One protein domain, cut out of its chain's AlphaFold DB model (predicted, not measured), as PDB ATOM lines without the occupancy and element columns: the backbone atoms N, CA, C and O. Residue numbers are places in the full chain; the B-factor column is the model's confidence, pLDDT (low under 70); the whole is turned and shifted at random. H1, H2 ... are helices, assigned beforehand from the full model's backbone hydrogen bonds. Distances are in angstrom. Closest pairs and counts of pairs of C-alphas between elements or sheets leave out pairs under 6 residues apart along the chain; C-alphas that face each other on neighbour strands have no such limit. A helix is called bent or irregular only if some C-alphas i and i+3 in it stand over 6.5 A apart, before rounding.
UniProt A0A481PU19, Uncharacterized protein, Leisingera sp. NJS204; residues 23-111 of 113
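This is residues 23 to 111 of the 113 residues of an uncharacterized protein of Leisingera sp. NJS204 (UniProt A0A481PU19). Four helices lie nearly along one long axis: H1, H3 and H5 form a layer, with H3 between the other two, and H6 packs over H3 and H5. Short H2 crosses H1 on the side where H6 lies, and four-residue H4 follows H3 toward the far end of the layer. The printed part has 89 residues with six named helices, H1 to H6 in chain order, and no named strand: all helix. It is compact, with a radius of gyration of the C-alphas of 12.0 A and spans of 32 by 26 by 17 A.

Find C-alpha 23 at (186.382, 266.189, 299.316); from there H1 runs to residue 35, 18.5 A away. H2 holds residues 39 to 45, H3 residues 51 to 58 and H4 residues 61 to 64. H5, residues 72 to 88, spans 25.4 A and is irregular: C-alphas 84 and 87 are 7.2 A apart. H6, residues 94 to 109, spans 22.8 A and ends at C-alpha 109, (169.250, 257.019, 322.512).

Residues 28 to 32 of H1 touch H2, about perpendicular at 82 degrees; the closest C-alphas, Leu 28 and Ile 39, are 5.7 A apart. H1 touches H3 at a shallow tilt of 11 degrees, the same way, closest at C-alphas Ala 31 and Val 58, 5.4 A. H5 and H6 form a helical hairpin at 13 degrees, closest at C-alphas Leu 86 and Arg 94, 6.9 A. H1 and H6 are apart. In H1, H2, H3 and H6 every O i to N i+4 pair is within hydrogen-bond range, in H5 11 of 13; H4 is too short for one.

Look for the farthest C-alphas at Thr 69 and Arg 92, 33.6 A apart. The printed part has no cut and no long link. Confidence is under 70 at residues 109 to 111.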
ATOM      1  N   ALA A  23     186.961 267.527 299.128       85.06
ATOM      2  CA  ALA A  23     186.382 266.189 299.316       85.06
ATOM      3  C   ALA A  23     185.852 265.943 300.743       85.06
ATOM      4  O   ALA A  23     184.830 265.287 300.942       85.06
ATOM      5  N   GLU A  24     186.516 266.508 301.755       88.94
ATOM      6  CA  GLU A  24     186.063 266.416 303.141       88.94
ATOM      7  C   GLU A  24     184.766 267.194 303.345       88.94
ATOM      8  O   GLU A  24     183.808 266.653 303.895       88.94
ATOM      9  N   LEU A  25     184.702 268.430 302.849       91.38
ATOM     10  CA  LEU A  25     183.499 269.250 302.945       91.38
ATOM     11  C   LEU A  25     182.300 268.580 302.255       91.38
ATOM     12  O   LEU A  25     181.202 268.583 302.809       91.38
ATOM     13  N   GLU A  26     182.506 267.956 301.093       92.12
ATOM     14  CA  GLU A  26     181.465 267.196 300.388       92.12
ATOM     15  C   GLU A  26     180.918 266.029 301.223       92.12
ATOM     16  O   GLU A  26     179.697 265.829 301.292       92.12
ATOM     17  N   LEU A  27     181.795 265.282 301.903       93.44
ATOM     18  CA  LEU A  27     181.388 264.213 302.816       93.44
ATOM     19  C   LEU A  27     180.562 264.764 303.985       93.44
ATOM     20  O   LEU A  27     179.492 264.228 304.285       93.44
ATOM     21  N   LEU A  28     181.009 265.849 304.621       94.06
ATOM     22  CA  LEU A  28     180.280 266.432 305.751       94.06
ATOM     23  C   LEU A  28     178.938 267.045 305.322       94.06
ATOM     24  O   LEU A  28     177.949 266.923 306.043       94.06
ATOM     25  N   GLU A  29     178.857 267.638 304.130       93.75
ATOM     26  CA  GLU A  29     177.600 268.122 303.547       93.75
ATOM     27  C   GLU A  29     176.618 266.980 303.269       93.75
ATOM     28  O   GLU A  29     175.424 267.086 303.565       93.75
ATOM     29  N   LYS A  30     177.107 265.845 302.758       93.31
ATOM     30  CA  LYS A  30     176.289 264.636 302.602       93.31
ATOM     31  C   LYS A  30     175.768 264.152 303.955       93.31
ATOM     32  O   LYS A  30     174.580 263.857 304.084       93.31
ATOM     33  N   ALA A  31     176.632 264.117 304.966       92.81
ATOM     34  CA  ALA A  31     176.270 263.717 306.319       92.81
ATOM     35  C   ALA A  31     175.201 264.648 306.916       92.81
ATOM     36  O   ALA A  31     174.205 264.170 307.459       92.81
ATOM     37  N   ARG A  32     175.361 265.969 306.752       93.44
ATOM     38  CA  ARG A  32     174.377 266.981 307.159       93.44
ATOM     39  C   ARG A  32     173.018 266.726 306.528       93.44
ATOM     40  O   ARG A  32     172.021 266.695 307.243       93.44
ATOM     41  N   LYS A  33     172.971 266.533 305.208       90.69
ATOM     42  CA  LYS A  33     171.715 266.298 304.478       90.69
ATOM     43  C   LYS A  33     171.000 265.035 304.956       90.69
ATOM     44  O   LYS A  33     169.784 265.045 305.086       90.69
ATOM     45  N   LEU A  34     171.747 263.967 305.237       89.88
ATOM     46  CA  LEU A  34     171.182 262.686 305.671       89.88
ATOM     47  C   LEU A  34     170.747 262.676 307.140       89.88
ATOM     48  O   LEU A  34     169.838 261.930 307.501       89.88
ATOM     49  N   SER A  35     171.402 263.460 307.998       88.44
ATOM     50  CA  SER A  35     171.174 263.411 309.444       88.44
ATOM     51  C   SER A  35     170.449 264.616 310.034       88.44
ATOM     52  O   SER A  35     170.036 264.574 311.196       88.44
ATOM     53  N   GLY A  36     170.343 265.713 309.282       88.88
ATOM     54  CA  GLY A  36     169.872 267.003 309.782       88.88
ATOM     55  C   GLY A  36     170.807 267.650 310.812       88.88
ATOM     56  O   GLY A  36     170.405 268.589 311.496       88.88
ATOM     57  N   ARG A  37     172.041 267.149 310.987       89.19
ATOM     58  CA  ARG A  37     173.040 267.714 311.915       89.19
ATOM     59  C   ARG A  37     173.970 268.689 311.205       89.19
ATOM     60  O   ARG A  37     174.262 268.511 310.030       89.19
ATOM     61  N   SER A  38     174.463 269.697 311.921       91.44
ATOM     62  CA  SER A  38     175.365 270.706 311.357       91.44
ATOM     63  C   SER A  38     176.684 270.105 310.849       91.44
ATOM     64  O   SER A  38     177.115 269.037 311.286       91.44
ATOM     65  N   ILE A  39     177.359 270.818 309.942       91.62
ATOM     66  CA  ILE A  39     178.706 270.446 309.475       91.62
ATOM     67  C   ILE A  39     179.683 270.419 310.653       91.62
ATOM     68  O   ILE A  39     180.459 269.478 310.774       91.62
ATOM     69  N   ALA A  40     179.594 271.394 311.564       91.62
ATOM     70  CA  ALA A  40     180.430 271.462 312.762       91.62
ATOM     71  C   ALA A  40     180.284 270.222 313.661       91.62
ATOM     72  O   ALA A  40     181.278 269.728 314.192       91.62
ATOM     73  N   PHE A  41     179.068 269.676 313.799       90.88
ATOM     74  CA  PHE A  41     178.851 268.411 314.505       90.88
ATOM     75  C   PHE A  41     179.645 267.274 313.856       90.88
ATOM     76  O   PHE A  41     180.360 266.551 314.546       90.88
ATOM     77  N   TRP A  42     179.540 267.136 312.533       93.00
ATOM     78  CA  TRP A  42     180.219 266.071 311.805       93.00
ATOM     79  C   TRP A  42     181.737 266.242 311.806       93.00
ATOM     80  O   TRP A  42     182.429 265.266 312.061       93.00
ATOM     81  N   ALA A  43     182.240 267.467 311.637       92.31
ATOM     82  CA  ALA A  43     183.666 267.775 311.706       92.31
ATOM     83  C   ALA A  43     184.271 267.375 313.060       92.31
ATOM     84  O   ALA A  43     185.284 266.682 313.095       92.31
ATOM     85  N   ARG A  44     183.612 267.734 314.174       91.56
ATOM     86  CA  ARG A  44     184.031 267.330 315.531       91.56
ATOM     87  C   ARG A  44     183.946 265.816 315.727       91.56
ATOM     88  O   ARG A  44     184.802 265.223 316.373       91.56
ATOM     89  N   LEU A  45     182.907 265.176 315.192       90.31
ATOM     90  CA  LEU A  45     182.705 263.737 315.347       90.31
ATOM     91  C   LEU A  45     183.741 262.907 314.573       90.31
ATOM     92  O   LEU A  45     184.119 261.831 315.032       90.31
ATOM     93  N   THR A  46     184.180 263.387 313.409       90.88
ATOM     94  CA  THR A  46     185.155 262.709 312.541       90.88
ATOM     95  C   THR A  46     186.586 263.211 312.727       90.88
ATOM     96  O   THR A  46     187.458 262.882 311.923       90.88
ATOM     97  N   GLU A  47     186.833 264.037 313.742       90.06
ATOM     98  CA  GLU A  47     188.153 264.595 314.013       90.06
ATOM     99  C   GLU A  47     189.177 263.477 314.260       90.06
ATOM    100  O   GLU A  47     188.929 262.529 315.007       90.06
ATOM    101  N   GLY A  48     190.337 263.582 313.610       86.56
ATOM    102  CA  GLY A  48     191.411 262.593 313.731       86.56
ATOM    103  C   GLY A  48     191.189 261.293 312.955       86.56
ATOM    104  O   GLY A  48     192.016 260.396 313.081       86.56
ATOM    105  N   LEU A  49     190.117 261.184 312.162       89.75
ATOM    106  CA  LEU A  49     189.927 260.087 311.212       89.75
ATOM    107  C   LEU A  49     190.560 260.413 309.859       89.75
ATOM    108  O   LEU A  49     190.394 261.529 309.345       89.75
ATOM    109  N   ASP A  50     191.211 259.414 309.267       89.19
ATOM    110  CA  ASP A  50     191.530 259.389 307.846       89.19
ATOM    111  C   ASP A  50     190.268 259.444 306.963       89.19
ATOM    112  O   ASP A  50     189.120 259.395 307.425       89.19
ATOM    113  N   GLU A  51     190.485 259.632 305.664       87.88
ATOM    114  CA  GLU A  51     189.409 259.825 304.693       87.88
ATOM    115  C   GLU A  51     188.484 258.602 304.598       87.88
ATOM    116  O   GLU A  51     187.261 258.766 304.576       87.88
ATOM    117  N   ASP A  52     189.040 257.390 304.631       88.31
ATOM    118  CA  ASP A  52     188.284 256.139 304.522       88.31
ATOM    119  C   ASP A  52     187.416 255.896 305.765       88.31
ATOM    120  O   ASP A  52     186.219 255.601 305.661       88.31
ATOM    121  N   ALA A  53     187.979 256.082 306.960       89.69
ATOM    122  CA  ALA A  53     187.261 255.958 308.222       89.69
ATOM    123  C   ALA A  53     186.178 257.030 308.360       89.69
ATOM    124  O   ALA A  53     185.070 256.748 308.830       89.69
ATOM    125  N   ARG A  54     186.460 258.253 307.901       92.19
ATOM    126  CA  ARG A  54     185.474 259.333 307.839       92.19
ATOM    127  C   ARG A  54     184.343 259.001 306.881       92.19
ATOM    128  O   ARG A  54     183.184 259.129 307.267       92.19
ATOM    129  N   ALA A  55     184.648 258.560 305.663       91.19
ATOM    130  CA  ALA A  55     183.644 258.185 304.672       91.19
ATOM    131  C   ALA A  55     182.757 257.043 305.186       91.19
ATOM    132  O   ALA A  55     181.527 257.104 305.066       91.19
ATOM    133  N   LEU A  56     183.359 256.045 305.837       91.44
ATOM    134  CA  LEU A  56     182.634 254.949 306.467       91.44
ATOM    135  C   LEU A  56     181.698 255.457 307.573       91.44
ATOM    136  O   LEU A  56     180.533 255.060 307.607       91.44
ATOM    137  N   LEU A  57     182.149 256.379 308.428       91.06
ATOM    138  CA  LEU A  57     181.307 256.942 309.486       91.06
ATOM    139  C   LEU A  57     180.180 257.826 308.923       91.06
ATOM    140  O   LEU A  57     179.024 257.700 309.326       91.06
ATOM    141  N   VAL A  58     180.489 258.678 307.946       91.56
ATOM    142  CA  VAL A  58     179.525 259.542 307.245       91.56
ATOM    143  C   VAL A  58     178.455 258.721 306.526       91.56
ATOM    144  O   VAL A  58     177.290 259.117 306.489       91.56
ATOM    145  N   SER A  59     178.798 257.539 306.008       89.75
ATOM    146  CA  SER A  59     177.824 256.622 305.400       89.75
ATOM    147  C   SER A  59     176.764 256.100 306.384       89.75
ATOM    148  O   SER A  59     175.800 255.464 305.963       89.75
ATOM    149  N   ARG A  60     176.933 256.360 307.687       90.81
ATOM    150  CA  ARG A  60     176.004 256.014 308.771       90.81
ATOM    151  C   ARG A  60     175.285 257.230 309.357       90.81
ATOM    152  O   ARG A  60     174.659 257.146 310.411       90.81
ATOM    153  N   ALA A  61     175.331 258.370 308.667       90.25
ATOM    154  CA  ALA A  61     174.719 259.614 309.119       90.25
ATOM    155  C   ALA A  61     173.215 259.513 309.416       90.25
ATOM    156  O   ALA A  61     172.722 260.161 310.342       90.25
ATOM    157  N   HIS A  62     172.492 258.653 308.699       85.94
ATOM    158  CA  HIS A  62     171.066 258.419 308.923       85.94
ATOM    159  C   HIS A  62     170.752 257.897 310.334       85.94
ATOM    160  O   HIS A  62     169.679 258.198 310.853       85.94
ATOM    161  N   MET A  63     171.688 257.208 311.004       84.94
ATOM    162  CA  MET A  63     171.490 256.651 312.353       84.94
ATOM    163  C   MET A  63     171.141 257.721 313.403       84.94
ATOM    164  O   MET A  63     170.503 257.416 314.413       84.94
ATOM    165  N   VAL A  64     171.531 258.980 313.167       83.19
ATOM    166  CA  VAL A  64     171.244 260.119 314.060       83.19
ATOM    167  C   VAL A  64     170.220 261.107 313.499       83.19
ATOM    168  O   VAL A  64     169.965 262.143 314.130       83.19
ATOM    169  N   SER A  65     169.596 260.785 312.364       82.62
ATOM    170  CA  SER A  65     168.487 261.568 311.817       82.62
ATOM    171  C   SER A  65     167.280 261.536 312.757       82.62
ATOM    172  O   SER A  65     166.933 260.506 313.338       82.62
ATOM    173  N   SER A  66     166.638 262.691 312.942       72.81
ATOM    174  CA  SER A  66     165.365 262.789 313.677       72.81
ATOM    175  C   SER A  66     164.214 262.124 312.932       72.81
ATOM    176  O   SER A  66     163.297 261.621 313.574       72.81
ATOM    177  N   GLU A  67     164.286 262.099 311.602       76.31
ATOM    178  CA  GLU A  67     163.261 261.541 310.715       76.31
ATOM    179  C   GLU A  67     163.418 260.030 310.523       76.31
ATOM    180  O   GLU A  67     162.492 259.347 310.096       76.31
ATOM    181  N   PHE A  68     164.580 259.479 310.878       71.81
ATOM    182  CA  PHE A  68     164.842 258.051 310.774       71.81
ATOM    183  C   PHE A  68     164.151 257.289 311.912       71.81
ATOM    184  O   PHE A  68     164.574 257.321 313.071       71.81
ATOM    185  N   THR A  69     163.061 256.601 311.582       71.12
ATOM    186  CA  THR A  69     162.184 255.871 312.516       71.12
ATOM    187  C   THR A  69     162.601 254.419 312.755       71.12
ATOM    188  O   THR A  69     161.825 253.646 313.318       71.12
ATOM    189  N   ALA A  70     163.814 254.034 312.354       72.88
ATOM    190  CA  ALA A  70     164.259 252.652 312.445       72.88
ATOM    191  C   ALA A  70     164.256 252.112 313.879       72.88
ATOM    192  O   ALA A  70     164.438 252.838 314.869       72.88
ATOM    193  N   SER A  71     164.035 250.803 313.978       78.38
ATOM    194  CA  SER A  71     163.989 250.100 315.251       78.38
ATOM    195  C   SER A  71     165.365 250.088 315.933       78.38
ATOM    196  O   SER A  71     166.404 250.351 315.325       78.38
ATOM    197  N   SER A  72     165.397 249.751 317.226       78.81
ATOM    198  CA  SER A  72     166.674 249.545 317.930       78.81
ATOM    199  C   SER A  72     167.506 248.412 317.317       78.81
ATOM    200  O   SER A  72     168.731 248.441 317.435       78.81
ATOM    201  N   ASP A  73     166.856 247.436 316.686       82.62
ATOM    202  CA  ASP A  73     167.526 246.291 316.074       82.62
ATOM    203  C   ASP A  73     168.174 246.674 314.742       82.62
ATOM    204  O   ASP A  73     169.300 246.259 314.474       82.62
ATOM    205  N   ASP A  74     167.535 247.545 313.959       83.06
ATOM    206  CA  ASP A  74     168.122 248.083 312.727       83.06
ATOM    207  C   ASP A  74     169.350 248.954 313.024       83.06
ATOM    208  O   ASP A  74     170.378 248.812 312.371       83.06
ATOM    209  N   LEU A  75     169.307 249.776 314.082       81.88
ATOM    210  CA  LEU A  75     170.476 250.551 314.520       81.88
ATOM    211  C   LEU A  75     171.635 249.652 314.975       81.88
ATOM    212  O   LEU A  75     172.798 249.945 314.695       81.88
ATOM    213  N   ARG A  76     171.331 248.549 315.673       84.50
ATOM    214  CA  ARG A  76     172.340 247.555 316.069       84.50
ATOM    215  C   ARG A  76     172.921 246.830 314.858       84.50
ATOM    216  O   ARG A  76     174.124 246.575 314.842       84.50
ATOM    217  N   ARG A  77     172.102 246.536 313.842       87.50
ATOM    218  CA  ARG A  77     172.560 245.968 312.567       87.50
ATOM    219  C   ARG A  77     173.513 246.929 311.856       87.50
ATOM    220  O   ARG A  77     174.636 246.528 311.568       87.50
ATOM    221  N   ASP A  78     173.126 248.192 311.683       87.44
ATOM    222  CA  ASP A  78     173.959 249.217 311.038       87.44
ATOM    223  C   ASP A  78     175.306 249.407 311.749       87.44
ATOM    224  O   ASP A  78     176.353 249.545 311.104       87.44
ATOM    225  N   GLN A  79     175.292 249.380 313.086       85.81
ATOM    226  CA  GLN A  79     176.504 249.419 313.900       85.81
ATOM    227  C   GLN A  79     177.375 248.177 313.669       85.81
ATOM    228  O   GLN A  79     178.589 248.302 313.501       85.81
ATOM    229  N   GLY A  80     176.773 246.985 313.650       86.25
ATOM    230  CA  GLY A  80     177.469 245.730 313.374       86.25
ATOM    231  C   GLY A  80     178.115 245.710 311.989       86.25
ATOM    232  O   GLY A  80     179.267 245.304 311.856       86.25
ATOM    233  N   GLU A  81     177.424 246.225 310.973       89.19
ATOM    234  CA  GLU A  81     177.957 246.357 309.614       89.19
ATOM    235  C   GLU A  81     179.135 247.334 309.545       89.19
ATOM    236  O   GLU A  81     180.145 247.041 308.910       89.19
ATOM    237  N   ALA A  82     179.055 248.472 310.241       87.31
ATOM    238  CA  ALA A  82     180.172 249.413 310.318       87.31
ATOM    239  C   ALA A  82     181.400 248.796 311.019       87.31
ATOM    240  O   ALA A  82     182.532 249.028 310.600       87.31
ATOM    241  N   ILE A  83     181.186 247.964 312.044       85.44
ATOM    242  CA  ILE A  83     182.258 247.213 312.716       85.44
ATOM    243  C   ILE A  83     182.837 246.128 311.797       85.44
ATOM    244  O   ILE A  83     184.050 245.927 311.788       85.44
ATOM    245  N   ALA A  84     182.015 245.449 310.996       86.81
ATOM    246  CA  ALA A  84     182.501 244.465 310.029       86.81
ATOM    247  C   ALA A  84     183.432 245.100 308.979       86.81
ATOM    248  O   ALA A  84     184.368 244.458 308.508       86.81
ATOM    249  N   LEU A  85     183.223 246.382 308.673       86.69
ATOM    250  CA  LEU A  85     184.044 247.170 307.754       86.69
ATOM    251  C   LEU A  85     185.257 247.841 308.422       86.69
ATOM    252  O   LEU A  85     186.021 248.530 307.751       86.69
ATOM    253  N   LEU A  86     185.512 247.591 309.714       84.56
ATOM    254  CA  LEU A  86     186.664 248.140 310.444       84.56
ATOM    255  C   LEU A  86     188.016 247.683 309.861       84.56
ATOM    256  O   LEU A  86     189.053 248.286 310.136       84.56
ATOM    257  N   SER A  87     188.035 246.624 309.044       81.38
ATOM    258  CA  SER A  87     189.222 246.229 308.280       81.38
ATOM    259  C   SER A  87     189.683 247.301 307.290       81.38
ATOM    260  O   SER A  87     190.869 247.338 306.984       81.38
ATOM    261  N   LEU A  88     188.767 248.157 306.823       80.69
ATOM    262  CA  LEU A  88     189.047 249.287 305.933       80.69
ATOM    263  C   LEU A  88     189.602 250.504 306.686       80.69
ATOM    264  O   LEU A  88     190.135 251.411 306.066       80.69
ATOM    265  N   VAL A  89     189.500 250.514 308.018       84.31
ATOM    266  CA  VAL A  89     190.013 251.589 308.870       84.31
ATOM    267  C   VAL A  89     191.451 251.280 309.276       84.31
ATOM    268  O   VAL A  89     191.748 250.204 309.828       84.31
ATOM    269  N   GLY A  90     192.344 252.247 309.054       83.31
ATOM    270  CA  GLY A  90     193.735 252.173 309.488       83.31
ATOM    271  C   GLY A  90     193.847 251.873 310.987       83.31
ATOM    272  O   GLY A  90     193.075 252.373 311.799       83.31
ATOM    273  N   GLN A  91     194.823 251.049 311.391       83.69
ATOM    274  CA  GLN A  91     194.972 250.604 312.794       83.69
ATOM    275  C   GLN A  91     195.041 251.759 313.804       83.69
ATOM    276  O   GLN A  91     194.568 251.616 314.930       83.69
ATOM    277  N   ARG A  92     195.613 252.898 313.395       83.81
ATOM    278  CA  ARG A  92     195.739 254.108 314.218       83.81
ATOM    279  C   ARG A  92     194.383 254.743 314.546       83.81
ATOM    280  O   ARG A  92     194.218 255.276 315.640       83.81
ATOM    281  N   ASP A  93     193.403 254.577 313.666       87.25
ATOM    282  CA  ASP A  93     192.149 255.334 313.692       87.25
ATOM    283  C   ASP A  93     190.993 254.497 314.248       87.25
ATOM    284  O   ASP A  93     189.951 255.027 314.628       87.25
ATOM    285  N   ARG A  94     191.178 253.175 314.377       87.38
ATOM    286  CA  ARG A  94     190.139 252.235 314.834       87.38
ATOM    287  C   ARG A  94     189.503 252.626 316.160       87.38
ATOM    288  O   ARG A  94     188.291 252.517 316.307       87.38
ATOM    289  N   GLN A  95     190.303 253.072 317.128       88.69
ATOM    290  CA  GLN A  95     189.786 253.477 318.439       88.69
ATOM    291  C   GLN A  95     188.929 254.744 318.337       88.69
ATOM    292  O   GLN A  95     187.852 254.809 318.930       88.69
ATOM    293  N   VAL A  96     189.378 255.721 317.543       89.62
ATOM    294  CA  VAL A  96     188.641 256.963 317.283       89.62
ATOM    295  C   VAL A  96     187.336 256.647 316.551       89.62
ATOM    296  O   VAL A  96     186.273 257.095 316.975       89.62
ATOM    297  N   PHE A  97     187.390 255.780 315.538       91.00
ATOM    298  CA  PHE A  97     186.228 255.338 314.774       91.00
ATOM    299  C   PHE A  97     185.197 254.615 315.649       91.00
ATOM    300  O   PHE A  97     184.019 254.962 315.625       91.00
ATOM    301  N   ILE A  98     185.619 253.641 316.467       89.75
ATOM    302  CA  ILE A  98     184.715 252.900 317.364       89.75
ATOM    303  C   ILE A  98     184.046 253.851 318.361       89.75
ATOM    304  O   ILE A  98     182.844 253.731 318.616       89.75
ATOM    305  N   LYS A  99     184.805 254.804 318.916       89.44
ATOM    306  CA  LYS A  99     184.266 255.826 319.818       89.44
ATOM    307  C   LYS A  99     183.231 256.697 319.104       89.44
ATOM    308  O   LYS A  99     182.132 256.873 319.620       89.44
ATOM    309  N   ALA A 100     183.543 257.189 317.907       89.44
ATOM    310  CA  ALA A 100     182.637 258.021 317.123       89.44
ATOM    311  C   ALA A 100     181.355 257.265 316.716       89.44
ATOM    312  O   ALA A 100     180.251 257.794 316.853       89.44
ATOM    313  N   LEU A 101     181.477 255.996 316.316       90.25
ATOM    314  CA  LEU A 101     180.345 255.124 316.000       90.25
ATOM    315  C   LEU A 101     179.453 254.875 317.225       90.25
ATOM    316  O   LEU A 101     178.230 254.906 317.112       90.25
ATOM    317  N   ARG A 102     180.042 254.659 318.407       86.56
ATOM    318  CA  ARG A 102     179.276 254.529 319.655       86.56
ATOM    319  C   ARG A 102     178.526 255.818 319.982       86.56
ATOM    320  O   ARG A 102     177.333 255.757 320.271       86.56
ATOM    321  N   ASN A 103     179.195 256.964 319.859       85.44
ATOM    322  CA  ASN A 103     178.578 258.267 320.093       85.44
ATOM    323  C   ASN A 103     177.357 258.481 319.184       85.44
ATOM    324  O   ASN A 103     176.348 258.995 319.655       85.44
ATOM    325  N   LEU A 104     177.394 258.049 317.914       85.25
ATOM    326  CA  LEU A 104     176.223 258.117 317.025       85.25
ATOM    327  C   LEU A 104     175.015 257.365 317.603       85.25
ATOM    328  O   LEU A 104     173.908 257.902 317.638       85.25
ATOM    329  N   VAL A 105     175.218 256.146 318.104       82.31
ATOM    330  CA  VAL A 105     174.135 255.356 318.714       82.31
ATOM    331  C   VAL A 105     173.607 256.036 319.983       82.31
ATOM    332  O   VAL A 105     172.393 256.158 320.165       82.31
ATOM    333  N   GLU A 106     174.503 256.537 320.837       81.88
ATOM    334  CA  GLU A 106     174.151 257.230 322.082       81.88
ATOM    335  C   GLU A 106     173.380 258.534 321.825       81.88
ATOM    336  O   GLU A 106     172.362 258.784 322.472       81.88
ATOM    337  N   PHE A 107     173.774 259.325 320.821       78.94
ATOM    338  CA  PHE A 107     173.057 260.542 320.421       78.94
ATOM    339  C   PHE A 107     171.608 260.269 320.008       78.94
ATOM    340  O   PHE A 107     170.739 261.127 320.195       78.94
ATOM    341  N   ARG A 108     171.322 259.093 319.438       72.94
ATOM    342  CA  ARG A 108     169.949 258.687 319.124       72.94
ATOM    343  C   ARG A 108     169.195 258.243 320.375       72.94
ATOM    344  O   ARG A 108     168.031 258.616 320.525       72.94
ATOM    345  N   ALA A 109     169.841 257.481 321.257       68.19
ATOM    346  CA  ALA A 109     169.250 257.019 322.512       68.19
ATOM    347  C   ALA A 109     168.880 258.187 323.444       68.19
ATOM    348  O   ALA A 109     167.780 258.201 323.985       68.19
ATOM    349  N   GLY A 110     169.732 259.211 323.544       62.50
ATOM    350  CA  GLY A 110     169.481 260.414 324.346       62.50
ATOM    351  C   GLY A 110     168.342 261.312 323.844       62.50
ATOM    352  O   GLY A 110     167.937 262.209 324.566       62.50
ATOM    353  N   ARG A 111     167.800 261.075 322.637       56.81
ATOM    354  CA  ARG A 111     166.558 261.711 322.144       56.81
ATOM    355  C   ARG A 111     165.284 260.929 322.497       56.81
ATOM    356  O   ARG A 111     164.196 261.387 322.157       56.81
TER     357      ARG A 111